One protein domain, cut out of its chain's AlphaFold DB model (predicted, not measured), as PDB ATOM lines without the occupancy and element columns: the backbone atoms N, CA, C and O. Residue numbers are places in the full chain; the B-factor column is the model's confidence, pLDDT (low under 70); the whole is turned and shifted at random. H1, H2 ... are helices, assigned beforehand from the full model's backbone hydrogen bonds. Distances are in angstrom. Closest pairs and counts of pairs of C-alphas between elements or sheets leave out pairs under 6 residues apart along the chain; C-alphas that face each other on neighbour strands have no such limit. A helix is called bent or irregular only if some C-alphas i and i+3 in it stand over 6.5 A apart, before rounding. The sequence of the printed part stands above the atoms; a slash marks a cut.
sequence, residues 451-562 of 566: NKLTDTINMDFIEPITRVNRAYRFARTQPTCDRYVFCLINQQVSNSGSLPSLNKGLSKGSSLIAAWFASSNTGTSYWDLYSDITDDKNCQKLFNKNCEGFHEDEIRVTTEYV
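AT A GLANCE: This is residues 451 to 562 of the 566 residues of an uncharacterized protein of Rhynchophorus ferrugineus (UniProt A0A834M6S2). Three helical stretches, H1b, H2 and H3, stand side by side in an up-and-down bundle, with the shorter H4 packed on H2 and H3. H1a runs on past the bundle at one end of the long axis, while the short H5 packs on H2 and the long H6 meets H2 by residues 546 to 550, at a steep angle. The printed part has 112 residues with six named helices, H1 to H6 in chain order, and no named strand; the class is all helix. It is compact, with a radius of gyration of the C-alphas of 13.6 A, yet elongated, spanning 43 by 27 by 23 A.

HOW THE PARTS SIT: H1, residues 451 to 477, was assigned as one helix by its hydrogen bonds but is bent: C-alphas 460 and 463 are 6.7 A apart. Its arms, H1a of residues 451 to 460 and H1b of residues 463 to 477, stand at a shallow tilt of 27 degrees. H1b forms a helical hairpin with H2, residues 479 to 491, at a shallow tilt of 17 degrees; their closest C-alphas, of Ala 475 and Asp 482, are 4.4 A apart. H2 is the hub, touching five other helices. It forms a second hairpin with H3, residues 500 to 522, at 9 degrees; their closest C-alphas, of Pro 479 and Thr 522, are 4.7 A apart. H1b and H3 touch and run the same way, the closest C-alphas, of Pro 464 and Ser 507, being 5.0 A apart. H1a and H3 touch only at their ends, at C-alphas 460 and 503, 4.9 A apart. H4, residues 526 to 534, forms a hairpin with H3, closest at the C-alphas of Ser 519 and Tyr 526, 5.2 A apart. H5, residues 539 to 542, touches H2; the closest C-alphas, of Tyr 484 and Leu 542, are 5.0 A apart. H6, residues 545 to 560, touches H2 at a steep tilt of 47 degrees, closest at the C-alphas of Cys 481 and Cys 547, 5.6 A apart. H3 and H6 are apart. Every O i to N i+4 pair is within hydrogen-bond range in H1a, H1b and H4, against 6 of 9 in H2, 17 of 19 in H3 and 9 of 12 in H6; H5 is too short for such a pair.

IN THESE COORDINATES: H1a begins at C-alpha 451, (96.180, 124.223, 137.426), and H1b is 21.2 A long. H2, 19.5 A, is irregular: C-alphas 480 and 483 are 7.6 A apart. H3, 30.3 A, has a kink of 36 degrees near residue 516. H6, 24.3 A, is irregular, with C-alphas 546 and 549 7.1 A apart, and ends at C-alpha 560, (75.514, 125.140, 136.824).

THE WHOLE: The C-alphas of Asn 451 and Gly 523, the two farthest apart, are 43.1 A from each other. The printed part has no cut and no long link. Mean pLDDT of the printed part is 85.5; residues 492 to 497 and 558 to 562 are under 70.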
ATOM      1  N   ASN A 451      97.321 124.772 138.153       89.25
ATOM      2  CA  ASN A 451      96.180 124.223 137.426       89.25
ATOM      3  C   ASN A 451      96.009 122.735 137.742       89.25
ATOM      4  O   ASN A 451      94.937 122.328 138.172       89.25
ATOM      5  N   LYS A 452      97.091 121.949 137.677       89.69
ATOM      6  CA  LYS A 452      97.055 120.517 137.995       89.69
ATOM      7  C   LYS A 452      96.557 120.243 139.414       89.69
ATOM      8  O   LYS A 452      95.710 119.375 139.603       89.69
ATOM      9  N   LEU A 453      97.057 120.975 140.409       89.50
ATOM     10  CA  LEU A 453      96.599 120.852 141.796       89.50
ATOM     11  C   LEU A 453      95.145 121.289 141.962       89.50
ATOM     12  O   LEU A 453      94.394 120.608 142.649       89.50
ATOM     13  N   THR A 454      94.748 122.388 141.323       89.75
ATOM     14  CA  THR A 454      93.368 122.891 141.345       89.75
ATOM     15  C   THR A 454      92.413 121.844 140.791       89.75
ATOM     16  O   THR A 454      91.450 121.496 141.468       89.75
ATOM     17  N   ASP A 455      92.723 121.275 139.626       87.50
ATOM     18  CA  ASP A 455      91.916 120.230 138.996       87.50
ATOM     19  C   ASP A 455      91.855 118.975 139.868       87.50
ATOM     20  O   ASP A 455      90.789 118.394 140.046       87.50
ATOM     21  N   THR A 456      92.977 118.590 140.479       88.50
ATOM     22  CA  THR A 456      93.037 117.419 141.366       88.50
ATOM     23  C   THR A 456      92.195 117.633 142.620       88.50
ATOM     24  O   THR A 456      91.355 116.808 142.957       88.50
ATOM     25  N   ILE A 457      92.374 118.755 143.318       88.94
ATOM     26  CA  ILE A 457      91.592 119.086 144.516       88.94
ATOM     27  C   ILE A 457      90.108 119.159 144.164       88.94
ATOM     28  O   ILE A 457      89.269 118.648 144.902       88.94
ATOM     29  N   ASN A 458      89.779 119.763 143.025       88.25
ATOM     30  CA  ASN A 458      88.398 119.928 142.626       88.25
ATOM     31  C   ASN A 458      87.732 118.599 142.252       88.25
ATOM     32  O   ASN A 458      86.690 118.265 142.815       88.25
ATOM     33  N   MET A 459      88.334 117.861 141.319       85.88
ATOM     34  CA  MET A 459      87.729 116.698 140.666       85.88
ATOM     35  C   MET A 459      88.016 115.387 141.396       85.88
ATOM     36  O   MET A 459      87.141 114.533 141.462       85.88
ATOM     37  N   ASP A 460      89.220 115.216 141.951       85.88
ATOM     38  CA  ASP A 460      89.627 113.965 142.602       85.88
ATOM     39  C   ASP A 460      89.316 113.951 144.114       85.88
ATOM     40  O   ASP A 460      89.250 112.869 144.698       85.88
ATOM     41  N   PHE A 461      89.098 115.116 144.752       86.56
ATOM     42  CA  PHE A 461      88.827 115.218 146.198       86.56
ATOM     43  C   PHE A 461      87.467 115.818 146.559       86.56
ATOM     44  O   PHE A 461      86.675 115.165 147.238       86.56
ATOM     45  N   ILE A 462      87.196 117.064 146.160       87.44
ATOM     46  CA  ILE A 462      85.985 117.764 146.607       87.44
ATOM     47  C   ILE A 462      84.751 117.140 145.967       87.44
ATOM     48  O   ILE A 462      83.799 116.847 146.683       87.44
ATOM     49  N   GLU A 463      84.762 116.909 144.653       85.88
ATOM     50  CA  GLU A 463      83.573 116.419 143.951       85.88
ATOM     51  C   GLU A 463      83.077 115.048 144.443       85.88
ATOM     52  O   GLU A 463      81.888 114.934 144.735       85.88
ATOM     53  N   PRO A 464      83.931 114.025 144.641       88.00
ATOM     54  CA  PRO A 464      83.474 112.743 145.173       88.00
ATOM     55  C   PRO A 464      82.843 112.877 146.565       88.00
ATOM     56  O   PRO A 464      81.806 112.278 146.836       88.00
ATOM     57  N   ILE A 465      83.430 113.702 147.438       88.81
ATOM     58  CA  ILE A 465      82.934 113.901 148.807       88.81
ATOM     59  C   ILE A 465      81.610 114.669 148.807       88.81
ATOM     60  O   ILE A 465      80.670 114.276 149.500       88.81
ATOM     61  N   THR A 466      81.513 115.764 148.048       88.31
ATOM     62  CA  THR A 466      80.285 116.571 147.993       88.31
ATOM     63  C   THR A 466      79.151 115.784 147.358       88.31
ATOM     64  O   THR A 466      78.033 115.826 147.869       88.31
ATOM     65  N   ARG A 467      79.434 114.986 146.325       90.00
ATOM     66  CA  ARG A 467      78.463 114.080 145.709       90.00
ATOM     67  C   ARG A 467      77.914 113.056 146.697       90.00
ATOM     68  O   ARG A 467      76.700 112.887 146.797       90.00
ATOM     69  N   VAL A 468      78.785 112.420 147.479       92.62
ATOM     70  CA  VAL A 468      78.362 111.490 148.536       92.62
ATOM     71  C   VAL A 468      77.560 112.197 149.624       92.62
ATOM     72  O   VAL A 468      76.571 111.650 150.114       92.62
ATOM     73  N   ASN A 469      77.922 113.428 149.979       91.44
ATOM     74  CA  ASN A 469      77.134 114.203 150.924       91.44
ATOM     75  C   ASN A 469      75.724 114.526 150.393       91.44
ATOM     76  O   ASN A 469      74.740 114.352 151.111       91.44
ATOM     77  N   ARG A 470      75.598 114.948 149.128       91.19
ATOM     78  CA  ARG A 470      74.289 115.179 148.491       91.19
ATOM     79  C   ARG A 470      73.438 113.912 148.521       91.19
ATOM     80  O   ARG A 470      72.284 113.957 148.947       91.19
ATOM     81  N   ALA A 471      74.037 112.774 148.181       93.12
ATOM     82  CA  ALA A 471      73.409 111.462 148.283       93.12
ATOM     83  C   ALA A 471      72.929 111.130 149.703       93.12
ATOM     84  O   ALA A 471      71.782 110.730 149.888       93.12
ATOM     85  N   TYR A 472      73.772 111.339 150.713       93.50
ATOM     86  CA  TYR A 472      73.416 111.133 152.116       93.50
ATOM     87  C   TYR A 472      72.241 112.017 152.555       93.50
ATOM     88  O   TYR A 472      71.307 111.536 153.201       93.50
ATOM     89  N   ARG A 473      72.252 113.303 152.187       92.12
ATOM     90  CA  ARG A 473      71.160 114.239 152.495       92.12
ATOM     91  C   ARG A 473      69.855 113.804 151.838       92.12
ATOM     92  O   ARG A 473      68.829 113.786 152.515       92.12
ATOM     93  N   PHE A 474      69.907 113.401 150.570       93.50
ATOM     94  CA  PHE A 474      68.745 112.886 149.854       93.50
ATOM     95  C   PHE A 474      68.223 111.587 150.478       93.50
ATOM     96  O   PHE A 474      67.030 111.447 150.716       93.50
ATOM     97  N   ALA A 475      69.108 110.653 150.829       94.12
ATOM     98  CA  ALA A 475      68.735 109.413 151.507       94.12
ATOM     99  C   ALA A 475      68.062 109.673 152.865       94.12
ATOM    100  O   ALA A 475      67.141 108.961 153.250       94.12
ATOM    101  N   ARG A 476      68.476 110.721 153.590       92.88
ATOM    102  CA  ARG A 476      67.833 111.113 154.854       92.88
ATOM    103  C   ARG A 476      66.440 111.704 154.674       92.88
ATOM    104  O   ARG A 476      65.599 111.500 155.544       92.88
ATOM    105  N   THR A 477      66.199 112.456 153.602       92.69
ATOM    106  CA  THR A 477      64.872 113.026 153.316       92.69
ATOM    107  C   THR A 477      63.947 112.013 152.650       92.69
ATOM    108  O   THR A 477      62.742 112.043 152.889       92.69
ATOM    109  N   GLN A 478      64.506 111.087 151.868       94.25
ATOM    110  CA  GLN A 478      63.809 110.009 151.170       94.25
ATOM    111  C   GLN A 478      64.435 108.644 151.512       94.25
ATOM    112  O   GLN A 478      65.147 108.066 150.683       94.25
ATOM    113  N   PRO A 479      64.149 108.076 152.704       93.88
ATOM    114  CA  PRO A 479      64.727 106.804 153.147       93.88
ATOM    115  C   PRO A 479      64.539 105.646 152.170       93.88
ATOM    116  O   PRO A 479      65.414 104.804 152.047       93.88
ATOM    117  N   THR A 480      63.440 105.621 151.409       93.62
ATOM    118  CA  THR A 480      63.161 104.563 150.419       93.62
ATOM    119  C   THR A 480      64.118 104.554 149.223       93.62
ATOM    120  O   THR A 480      64.061 103.635 148.411       93.62
ATOM    121  N   CYS A 481      64.938 105.596 149.071       95.00
ATOM    122  CA  CYS A 481      65.865 105.780 147.959       95.00
ATOM    123  C   CYS A 481      67.330 105.553 148.341       95.00
ATOM    124  O   CYS A 481      68.193 105.627 147.469       95.00
ATOM    125  N   ASP A 482      67.633 105.285 149.610       95.00
ATOM    126  CA  ASP A 482      69.002 105.209 150.121       95.00
ATOM    127  C   ASP A 482      69.864 104.179 149.370       95.00
ATOM    128  O   ASP A 482      70.916 104.524 148.832       95.00
ATOM    129  N   ARG A 483      69.369 102.950 149.220       94.75
ATOM    130  CA  ARG A 483      70.017 101.861 148.482       94.75
ATOM    131  C   ARG A 483      70.292 102.233 147.030       94.75
ATOM    132  O   ARG A 483      71.378 101.982 146.512       94.75
ATOM    133  N   TYR A 484      69.311 102.857 146.376       94.56
ATOM    134  CA  TYR A 484      69.438 103.299 144.991       94.56
ATOM    135  C   TYR A 484      70.532 104.352 144.836       94.56
ATOM    136  O   TYR A 484      71.419 104.206 143.996       94.56
ATOM    137  N   VAL A 485      70.474 105.398 145.657       94.06
ATOM    138  CA  VAL A 485      71.361 106.554 145.561       94.06
ATOM    139  C   VAL A 485      72.802 106.166 145.900       94.06
ATOM    140  O   VAL A 485      73.711 106.510 145.145       94.06
ATOM    141  N   PHE A 486      73.024 105.385 146.964       94.06
ATOM    142  CA  PHE A 486      74.364 104.903 147.315       94.06
ATOM    143  C   PHE A 486      74.947 103.946 146.268       94.06
ATOM    144  O   PHE A 486      76.146 104.014 145.995       94.06
ATOM    145  N   CYS A 487      74.121 103.116 145.627       93.31
ATOM    146  CA  CYS A 487      74.557 102.318 144.481       93.31
ATOM    147  C   CYS A 487      74.957 103.225 143.302       93.31
ATOM    148  O   CYS A 487      76.056 103.120 142.756       93.31
ATOM    149  N   LEU A 488      74.084 104.168 142.929       91.62
ATOM    150  CA  LEU A 488      74.230 104.999 141.736       91.62
ATOM    151  C   LEU A 488      75.512 105.845 141.749       91.62
ATOM    152  O   LEU A 488      76.254 105.850 140.766       91.62
ATOM    153  N   ILE A 489      75.799 106.533 142.858       90.62
ATOM    154  CA  ILE A 489      76.980 107.408 142.970       90.62
ATOM    155  C   ILE A 489      78.306 106.630 142.928       90.62
ATOM    156  O   ILE A 489      79.331 107.185 142.534       90.62
ATOM    157  N   ASN A 490      78.288 105.344 143.295       89.62
ATOM    158  CA  ASN A 490      79.456 104.459 143.250       89.62
ATOM    159  C   ASN A 490      79.578 103.692 141.928       89.62
ATOM    160  O   ASN A 490      80.677 103.270 141.568       89.62
ATOM    161  N   GLN A 491      78.484 103.557 141.174       83.50
ATOM    162  CA  GLN A 491      78.506 103.053 139.802       83.50
ATOM    163  C   GLN A 491      78.997 104.128 138.818       83.50
ATOM    164  O   GLN A 491      79.735 103.829 137.880       83.50
ATOM    165  N   GLN A 492      78.608 105.385 139.038       66.88
ATOM    166  CA  GLN A 492      78.927 106.525 138.174       66.88
ATOM    167  C   GLN A 492      80.170 107.304 138.622       66.88
ATOM    168  O   GLN A 492      80.217 108.525 138.451       66.88
ATOM    169  N   VAL A 493      81.167 106.652 139.222       63.34
ATOM    170  CA  VAL A 493      82.420 107.345 139.542       63.34
ATOM    171  C   VAL A 493      83.027 107.830 138.230       63.34
ATOM    172  O   VAL A 493      83.410 107.041 137.365       63.34
ATOM    173  N   SER A 494      83.056 109.146 138.059       56.72
ATOM    174  CA  SER A 494      83.567 109.773 136.860       56.72
ATOM    175  C   SER A 494      85.065 109.493 136.755       56.72
ATOM    176  O   SER A 494      85.830 109.840 137.649       56.72
ATOM    177  N   ASN A 495      85.510 108.917 135.637       61.31
ATOM    178  CA  ASN A 495      86.942 108.804 135.324       61.31
ATOM    179  C   ASN A 495      87.573 110.171 134.972       61.31
ATOM    180  O   ASN A 495      88.688 110.222 134.457       61.31
ATOM    181  N   SER A 496      86.850 111.275 135.187       57.78
ATOM    182  CA  SER A 496      87.349 112.632 135.022       57.78
ATOM    183  C   SER A 496      88.176 113.020 136.243       57.78
ATOM    184  O   SER A 496      87.684 113.068 137.367       57.78
ATOM    185  N   GLY A 497      89.455 113.285 136.008       65.31
ATOM    186  CA  GLY A 497      90.401 113.625 137.059       65.31
ATOM    187  C   GLY A 497      91.799 113.116 136.744       65.31
ATOM    188  O   GLY A 497      92.012 112.339 135.811       65.31
ATOM    189  N   SER A 498      92.775 113.583 137.513       73.12
ATOM    190  CA  SER A 498      94.171 113.173 137.356       73.12
ATOM    191  C   SER A 498      94.452 111.819 138.017       73.12
ATOM    192  O   SER A 498      95.445 111.164 137.686       73.12
ATOM    193  N   LEU A 499      93.572 111.392 138.933       79.81
ATOM    194  CA  LEU A 499      93.711 110.181 139.736       79.81
ATOM    195  C   LEU A 499      92.392 109.375 139.796       79.81
ATOM    196  O   LEU A 499      91.782 109.270 140.862       79.81
ATOM    197  N   PRO A 500      91.980 108.700 138.702       78.88
ATOM    198  CA  PRO A 500      90.709 107.963 138.650       78.88
ATOM    199  C   PRO A 500      90.556 106.891 139.744       78.88
ATOM    200  O   PRO A 500      89.493 106.747 140.345       78.88
ATOM    201  N   SER A 501      91.633 106.162 140.060       77.94
ATOM    202  CA  SER A 501      91.625 105.149 141.127       77.94
ATOM    203  C   SER A 501      91.437 105.763 142.518       77.94
ATOM    204  O   SER A 501      90.791 105.153 143.370       77.94
ATOM    205  N   LEU A 502      91.982 106.964 142.752       80.19
ATOM    206  CA  LEU A 502      91.788 107.690 144.008       80.19
ATOM    207  C   LEU A 502      90.350 108.179 144.115       80.19
ATOM    208  O   LEU A 502      89.732 107.964 145.148       80.19
ATOM    209  N   ASN A 503      89.817 108.771 143.045       82.88
ATOM    210  CA  ASN A 503      88.433 109.225 142.983       82.88
ATOM    211  C   ASN A 503      87.466 108.074 143.329       82.88
ATOM    212  O   ASN A 503      86.654 108.194 144.248       82.88
ATOM    213  N   LYS A 504      87.645 106.903 142.699       84.62
ATOM    214  CA  LYS A 504      86.862 105.691 143.001       84.62
ATOM    215  C   LYS A 504      86.999 105.252 144.455       84.62
ATOM    216  O   LYS A 504      85.994 104.958 145.099       84.62
ATOM    217  N   GLY A 505      88.226 105.210 144.974       83.94
ATOM    218  CA  GLY A 505      88.486 104.840 146.364       83.94
ATOM    219  C   GLY A 505      87.865 105.817 147.365       83.94
ATOM    220  O   GLY A 505      87.265 105.389 148.347       83.94
ATOM    221  N   LEU A 506      87.956 107.119 147.095       86.19
ATOM    222  CA  LEU A 506      87.423 108.179 147.943       86.19
ATOM    223  C   LEU A 506      85.894 108.196 147.923       86.19
ATOM    224  O   LEU A 506      85.284 108.290 148.985       86.19
ATOM    225  N   SER A 507      85.279 108.047 146.748       89.00
ATOM    226  CA  SER A 507      83.823 107.926 146.608       89.00
ATOM    227  C   SER A 507      83.296 106.713 147.379       89.00
ATOM    228  O   SER A 507      82.424 106.862 148.234       89.00
ATOM    229  N   LYS A 508      83.902 105.528 147.193       90.19
ATOM    230  CA  LYS A 508      83.512 104.320 147.939       90.19
ATOM    231  C   LYS A 508      83.726 104.482 149.442       90.19
ATOM    232  O   LYS A 508      82.817 104.213 150.218       90.19
ATOM    233  N   GLY A 509      84.896 104.956 149.865       89.25
ATOM    234  CA  GLY A 509      85.219 105.138 151.281       89.25
ATOM    235  C   GLY A 509      84.286 106.130 151.976       89.25
ATOM    236  O   GLY A 509      83.724 105.821 153.026       89.25
ATOM    237  N   SER A 510      84.060 107.295 151.367       90.38
ATOM    238  CA  SER A 510      83.107 108.281 151.889       90.38
ATOM    239  C   SER A 510      81.676 107.748 151.876       90.38
ATOM    240  O   SER A 510      80.951 107.966 152.844       90.38
ATOM    241  N   SER A 511      81.281 106.985 150.850       93.75
ATOM    242  CA  SER A 511      79.964 106.346 150.786       93.75
ATOM    243  C   SER A 511      79.761 105.334 151.901       93.75
ATOM    244  O   SER A 511      78.687 105.298 152.482       93.75
ATOM    245  N   LEU A 512      80.780 104.544 152.251       92.75
ATOM    246  CA  LEU A 512      80.701 103.595 153.364       92.75
ATOM    247  C   LEU A 512      80.526 104.311 154.709       92.75
ATOM    248  O   LEU A 512      79.736 103.868 155.541       92.75
ATOM    249  N   ILE A 513      81.218 105.436 154.913       89.94
ATOM    250  CA  ILE A 513      81.034 106.275 156.106       89.94
ATOM    251  C   ILE A 513      79.618 106.859 156.118       89.94
ATOM    252  O   ILE A 513      78.908 106.758 157.115       89.94
ATOM    253  N   ALA A 514      79.175 107.433 155.002       92.69
ATOM    254  CA  ALA A 514      77.837 107.991 154.873       92.69
ATOM    255  C   ALA A 514      76.743 106.928 155.068       92.69
ATOM    256  O   ALA A 514      75.751 107.201 155.735       92.69
ATOM    257  N   ALA A 515      76.943 105.710 154.565       93.06
ATOM    258  CA  ALA A 515      76.045 104.575 154.745       93.06
ATOM    259  C   ALA A 515      75.947 104.135 156.206       93.06
ATOM    260  O   ALA A 515      74.860 103.791 156.664       93.06
ATOM    261  N   TRP A 516      77.049 104.193 156.961       90.31
ATOM    262  CA  TRP A 516      77.024 103.945 158.402       90.31
ATOM    263  C   TRP A 516      76.048 104.895 159.105       90.31
ATOM    264  O   TRP A 516      75.136 104.444 159.796       90.31
ATOM    265  N   PHE A 517      76.161 106.201 158.852       90.06
ATOM    266  CA  PHE A 517      75.244 107.198 159.418       90.06
ATOM    267  C   PHE A 517      73.838 107.161 158.803       90.06
ATOM    268  O   PHE A 517      72.860 107.504 159.467       90.06
ATOM    269  N   ALA A 518      73.702 106.767 157.539       91.50
ATOM    270  CA  ALA A 518      72.400 106.617 156.900       91.50
ATOM    271  C   ALA A 518      71.630 105.447 157.518       91.50
ATOM    272  O   ALA A 518      70.453 105.607 157.823       91.50
ATOM    273  N   SER A 519      72.304 104.327 157.799       91.56
ATOM    274  CA  SER A 519      71.675 103.110 158.327       91.56
ATOM    275  C   SER A 519      70.922 103.331 159.643       91.56
ATOM    276  O   SER A 519      69.868 102.739 159.865       91.56
ATOM    277  N   SER A 520      71.390 104.254 160.493       87.56
ATOM    278  CA  SER A 520      70.693 104.609 161.737       87.56
ATOM    279  C   SER A 520      69.445 105.470 161.523       87.56
ATOM    280  O   SER A 520      68.619 105.575 162.424       87.56
ATOM    281  N   ASN A 521      69.321 106.122 160.365       85.06
ATOM    282  CA  ASN A 521      68.275 107.100 160.066       85.06
ATOM    283  C   ASN A 521      67.236 106.589 159.057       85.06
ATOM    284  O   ASN A 521      66.090 107.026 159.108       85.06
ATOM    285  N   THR A 522      67.618 105.697 158.139       89.12
ATOM    286  CA  THR A 522      66.746 105.228 157.050       89.12
ATOM    287  C   THR A 522      66.066 103.891 157.344       89.12
ATOM    288  O   THR A 522      65.064 103.565 156.714       89.12
ATOM    289  N   GLY A 523      66.576 103.126 158.314       88.88
ATOM    290  CA  GLY A 523      66.076 101.791 158.658       88.88
ATOM    291  C   GLY A 523      66.627 100.663 157.777       88.88
ATOM    292  O   GLY A 523      66.371  99.495 158.068       88.88
ATOM    293  N   THR A 524      67.409 100.984 156.744       93.06
ATOM    294  CA  THR A 524      68.160 100.001 155.951       93.06
ATOM    295  C   THR A 524      69.396  99.550 156.721       93.06
ATOM    296  O   THR A 524      70.094 100.363 157.329       93.06
ATOM    297  N   SER A 525      69.701  98.250 156.696       94.38
ATOM    298  CA  SER A 525      70.882  97.744 157.392       94.38
ATOM    299  C   SER A 525      72.172  98.268 156.751       94.38
ATOM    300  O   SER A 525      72.265  98.420 155.530       94.38
ATOM    301  N   TYR A 526      73.202  98.506 157.569       92.44
ATOM    302  CA  TYR A 526      74.518  98.902 157.061       92.44
ATOM    303  C   TYR A 526      75.059  97.906 156.030       92.44
ATOM    304  O   TYR A 526      75.651  98.315 155.040       92.44
ATOM    305  N   TRP A 527      74.829  96.607 156.230       92.69
ATOM    306  CA  TRP A 527      75.333  95.559 155.344       92.69
ATOM    307  C   TRP A 527      74.657  95.551 153.971       92.69
ATOM    308  O   TRP A 527      75.319  95.263 152.974       92.69
ATOM    309  N   ASP A 528      73.377  95.924 153.899       93.38
ATOM    310  CA  ASP A 528      72.690  96.095 152.617       93.38
ATOM    311  C   ASP A 528      73.291  97.269 151.839       93.38
ATOM    312  O   ASP A 528      73.634  97.118 150.666       93.38
ATOM    313  N   LEU A 529      73.494  98.410 152.508       93.56
ATOM    314  CA  LEU A 529      74.136  99.584 151.908       93.56
ATOM    315  C   LEU A 529      75.594  99.304 151.531       93.56
ATOM    316  O   LEU A 529      76.032  99.699 150.456       93.56
ATOM    317  N   TYR A 530      76.334  98.587 152.380       91.56
ATOM    318  CA  TYR A 530      77.697  98.138 152.109       91.56
ATOM    319  C   TYR A 530      77.740  97.346 150.804       91.56
ATOM    320  O   TYR A 530      78.480  97.713 149.897       91.56
ATOM    321  N   SER A 531      76.895  96.322 150.676       91.25
ATOM    322  CA  SER A 531      76.829  95.484 149.477       91.25
ATOM    323  C   SER A 531      76.400  96.286 148.244       91.25
ATOM    324  O   SER A 531      76.912  96.051 147.155       91.25
ATOM    325  N   ASP A 532      75.503  97.263 148.383       92.38
ATOM    326  CA  ASP A 532      75.105  98.133 147.270       92.38
ATOM    327  C   ASP A 532      76.207  99.133 146.848       92.38
ATOM    328  O   ASP A 532      76.221  99.566 145.699       92.38
ATOM    329  N   ILE A 533      77.147  99.472 147.739       91.44
ATOM    330  CA  ILE A 533      78.307 100.342 147.460       91.44
ATOM    331  C   ILE A 533      79.492  99.551 146.889       91.44
ATOM    332  O   ILE A 533      80.227 100.037 146.018       91.44
ATOM    333  N   THR A 534      79.753  98.360 147.430       87.19
ATOM    334  CA  THR A 534      80.947  97.583 147.083       87.19
ATOM    335  C   THR A 534      80.765  96.776 145.818       87.19
ATOM    336  O   THR A 534      81.705  96.727 145.016       87.19
ATOM    337  N   ASP A 535      79.587  96.184 145.640       83.31
ATOM    338  CA  ASP A 535      79.323  95.230 144.575       83.31
ATOM    339  C   ASP A 535      78.898  95.971 143.305       83.31
ATOM    340  O   ASP A 535      78.088  96.898 143.350       83.31
ATOM    341  N   ASP A 536      79.398  95.537 142.146       71.38
ATOM    342  CA  ASP A 536      78.979  96.082 140.850       71.38
ATOM    343  C   ASP A 536      77.564  95.574 140.503       71.38
ATOM    344  O   ASP A 536      77.363  94.659 139.699       71.38
ATOM    345  N   LYS A 537      76.550  96.145 141.162       76.75
ATOM    346  CA  LYS A 537      75.132  95.838 140.945       76.75
ATOM    347  C   LYS A 537      74.525  96.764 139.898       76.75
ATOM    348  O   LYS A 537      74.915  97.913 139.718       76.75
ATOM    349  N   ASN A 538      73.489  96.269 139.223       84.94
ATOM    350  CA  ASN A 538      72.657  97.118 138.379       84.94
ATOM    351  C   ASN A 538      71.730  97.967 139.264       84.94
ATOM    352  O   ASN A 538      70.657  97.499 139.658       84.94
ATOM    353  N   CYS A 539      72.137  99.208 139.546       89.44
ATOM    354  CA  CYS A 539      71.409 100.129 140.420       89.44
ATOM    355  C   CYS A 539      69.982 100.418 139.939       89.44
ATOM    356  O   CYS A 539      69.112 100.700 140.753       89.44
ATOM    357  N   GLN A 540      69.687 100.259 138.642       87.19
ATOM    358  CA  GLN A 540      68.335 100.462 138.104       87.19
ATOM    359  C   GLN A 540      67.295  99.522 138.722       87.19
ATOM    360  O   GLN A 540      66.117  99.856 138.776       87.19
ATOM    361  N   LYS A 541      67.713  98.361 139.241       90.00
ATOM    362  CA  LYS A 541      66.804  97.442 139.945       90.00
ATOM    363  C   LYS A 541      66.334  97.975 141.301       90.00
ATOM    364  O   LYS A 541      65.326  97.499 141.808       90.00
ATOM    365  N   LEU A 542      67.073  98.916 141.884       88.25
ATOM    366  CA  LEU A 542      66.763  99.552 143.166       88.25
ATOM    367  C   LEU A 542      65.980 100.861 142.977       88.25
ATOM    368  O   LEU A 542      65.558 101.465 143.958       88.25
ATOM    369  N   PHE A 543      65.799 101.309 141.730       89.94
ATOM    370  CA  PHE A 543      65.144 102.572 141.424       89.94
ATOM    371  C   PHE A 543      63.661 102.562 141.809       89.94
ATOM    372  O   PHE A 543      62.924 101.612 141.540       89.94
ATOM    373  N   ASN A 544      63.215 103.681 142.371       87.94
ATOM    374  CA  ASN A 544      61.815 104.004 142.601       87.94
ATOM    375  C   ASN A 544      61.545 105.404 142.026       87.94
ATOM    376  O   ASN A 544      62.423 106.261 142.062       87.94
ATOM    377  N   LYS A 545      60.327 105.660 141.537       87.06
ATOM    378  CA  LYS A 545      59.917 106.964 140.986       87.06
ATOM    379  C   LYS A 545      60.143 108.118 141.966       87.06
ATOM    380  O   LYS A 545      60.523 109.203 141.558       87.06
ATOM    381  N   ASN A 546      60.004 107.866 143.267       87.44
ATOM    382  CA  ASN A 546      60.265 108.872 144.304       87.44
ATOM    383  C   ASN A 546      61.742 109.312 144.378       87.44
ATOM    384  O   ASN A 546      62.055 110.288 145.052       87.44
ATOM    385  N   CYS A 547      62.648 108.604 143.698       91.19
ATOM    386  CA  CYS A 547      64.076 108.904 143.661       91.19
ATOM    387  C   CYS A 547      64.478 109.778 142.463       91.19
ATOM    388  O   CYS A 547      65.654 110.102 142.330       91.19
ATOM    389  N   GLU A 548      63.535 110.155 141.593       89.31
ATOM    390  CA  GLU A 548      63.803 110.981 140.407       89.31
ATOM    391  C   GLU A 548      64.382 112.355 140.771       89.31
ATOM    392  O   GLU A 548      65.336 112.800 140.135       89.31
ATOM    393  N   GLY A 549      63.925 112.948 141.880       88.25
ATOM    394  CA  GLY A 549      64.438 114.231 142.375       88.25
ATOM    395  C   GLY A 549      65.943 114.238 142.671       88.25
ATOM    396  O   GLY A 549      66.569 115.289 142.602       88.25
ATOM    397  N   PHE A 550      66.563 113.077 142.926       90.31
ATOM    398  CA  PHE A 550      68.019 113.006 143.085       90.31
ATOM    399  C   PHE A 550      68.755 113.307 141.772       90.31
ATOM    400  O   PHE A 550      69.784 113.978 141.784       90.31
ATOM    401  N   HIS A 551      68.229 112.842 140.635       86.88
ATOM    402  CA  HIS A 551      68.818 113.139 139.326       86.88
ATOM    403  C   HIS A 551      68.643 114.601 138.957       86.88
ATOM    404  O   HIS A 551      69.571 115.195 138.422       86.88
ATOM    405  N   GLU A 552      67.487 115.191 139.258       84.25
ATOM    406  CA  GLU A 552      67.242 116.618 139.036       84.25
ATOM    407  C   GLU A 552      68.212 117.479 139.853       84.25
ATOM    408  O   GLU A 552      68.807 118.418 139.322       84.25
ATOM    409  N   ASP A 553      68.437 117.115 141.118       81.50
ATOM    410  CA  ASP A 553      69.398 117.785 141.992       81.50
ATOM    411  C   ASP A 553      70.839 117.638 141.490       81.50
ATOM    412  O   ASP A 553      71.573 118.627 141.432       81.50
ATOM    413  N   GLU A 554      71.246 116.437 141.076       82.44
ATOM    414  CA  GLU A 554      72.573 116.203 140.498       82.44
ATOM    415  C   GLU A 554      72.748 116.959 139.176       82.44
ATOM    416  O   GLU A 554      73.792 117.571 138.960       82.44
ATOM    417  N   ILE A 555      71.735 116.981 138.304       78.50
ATOM    418  CA  ILE A 555      71.768 117.740 137.049       78.50
ATOM    419  C   ILE A 555      71.878 119.228 137.349       78.50
ATOM    420  O   ILE A 555      72.728 119.885 136.767       78.50
ATOM    421  N   ARG A 556      71.086 119.776 138.271       78.75
ATOM    422  CA  ARG A 556      71.152 121.197 138.639       78.75
ATOM    423  C   ARG A 556      72.556 121.594 139.094       78.75
ATOM    424  O   ARG A 556      73.119 122.552 138.575       78.75
ATOM    425  N   VAL A 557      73.149 120.810 139.994       72.56
ATOM    426  CA  VAL A 557      74.488 121.087 140.534       72.56
ATOM    427  C   VAL A 557      75.575 120.899 139.471       72.56
ATOM    428  O   VAL A 557      76.540 121.659 139.430       72.56
ATOM    429  N   THR A 558      75.429 119.911 138.584       66.44
ATOM    430  CA  THR A 558      76.415 119.633 137.526       66.44
ATOM    431  C   THR A 558      76.251 120.501 136.276       66.44
ATOM    432  O   THR A 558      77.224 120.697 135.558       66.44
ATOM    433  N   THR A 559      75.073 121.066 135.998       58.19
ATOM    434  CA  THR A 559      74.833 121.938 134.828       58.19
ATOM    435  C   THR A 559      75.111 123.408 135.125       58.19
ATOM    436  O   THR A 559      75.666 124.083 134.257       58.19
ATOM    437  N   GLU A 560      74.895 123.883 136.359       50.88
ATOM    438  CA  GLU A 560      75.514 125.140 136.824       50.88
ATOM    439  C   GLU A 560      77.049 125.099 136.680       50.88
ATOM    440  O   GLU A 560      77.680 126.111 136.387       50.88
ATOM    441  N   TYR A 561      77.637 123.905 136.790       46.41
ATOM    442  CA  TYR A 561      79.066 123.626 136.621       46.41
ATOM    443  C   TYR A 561      79.591 123.769 135.183       46.41
ATOM    444  O   TYR A 561      80.762 124.087 134.984       46.41
ATOM    445  N   VAL A 562      78.760 123.506 134.169       37.22
ATOM    446  CA  VAL A 562      79.190 123.517 132.755       37.22
ATOM    447  C   VAL A 562      79.112 124.926 132.156       37.22
ATOM    448  O   VAL A 562      79.811 125.219 131.191       37.22
TER     449      VAL A 562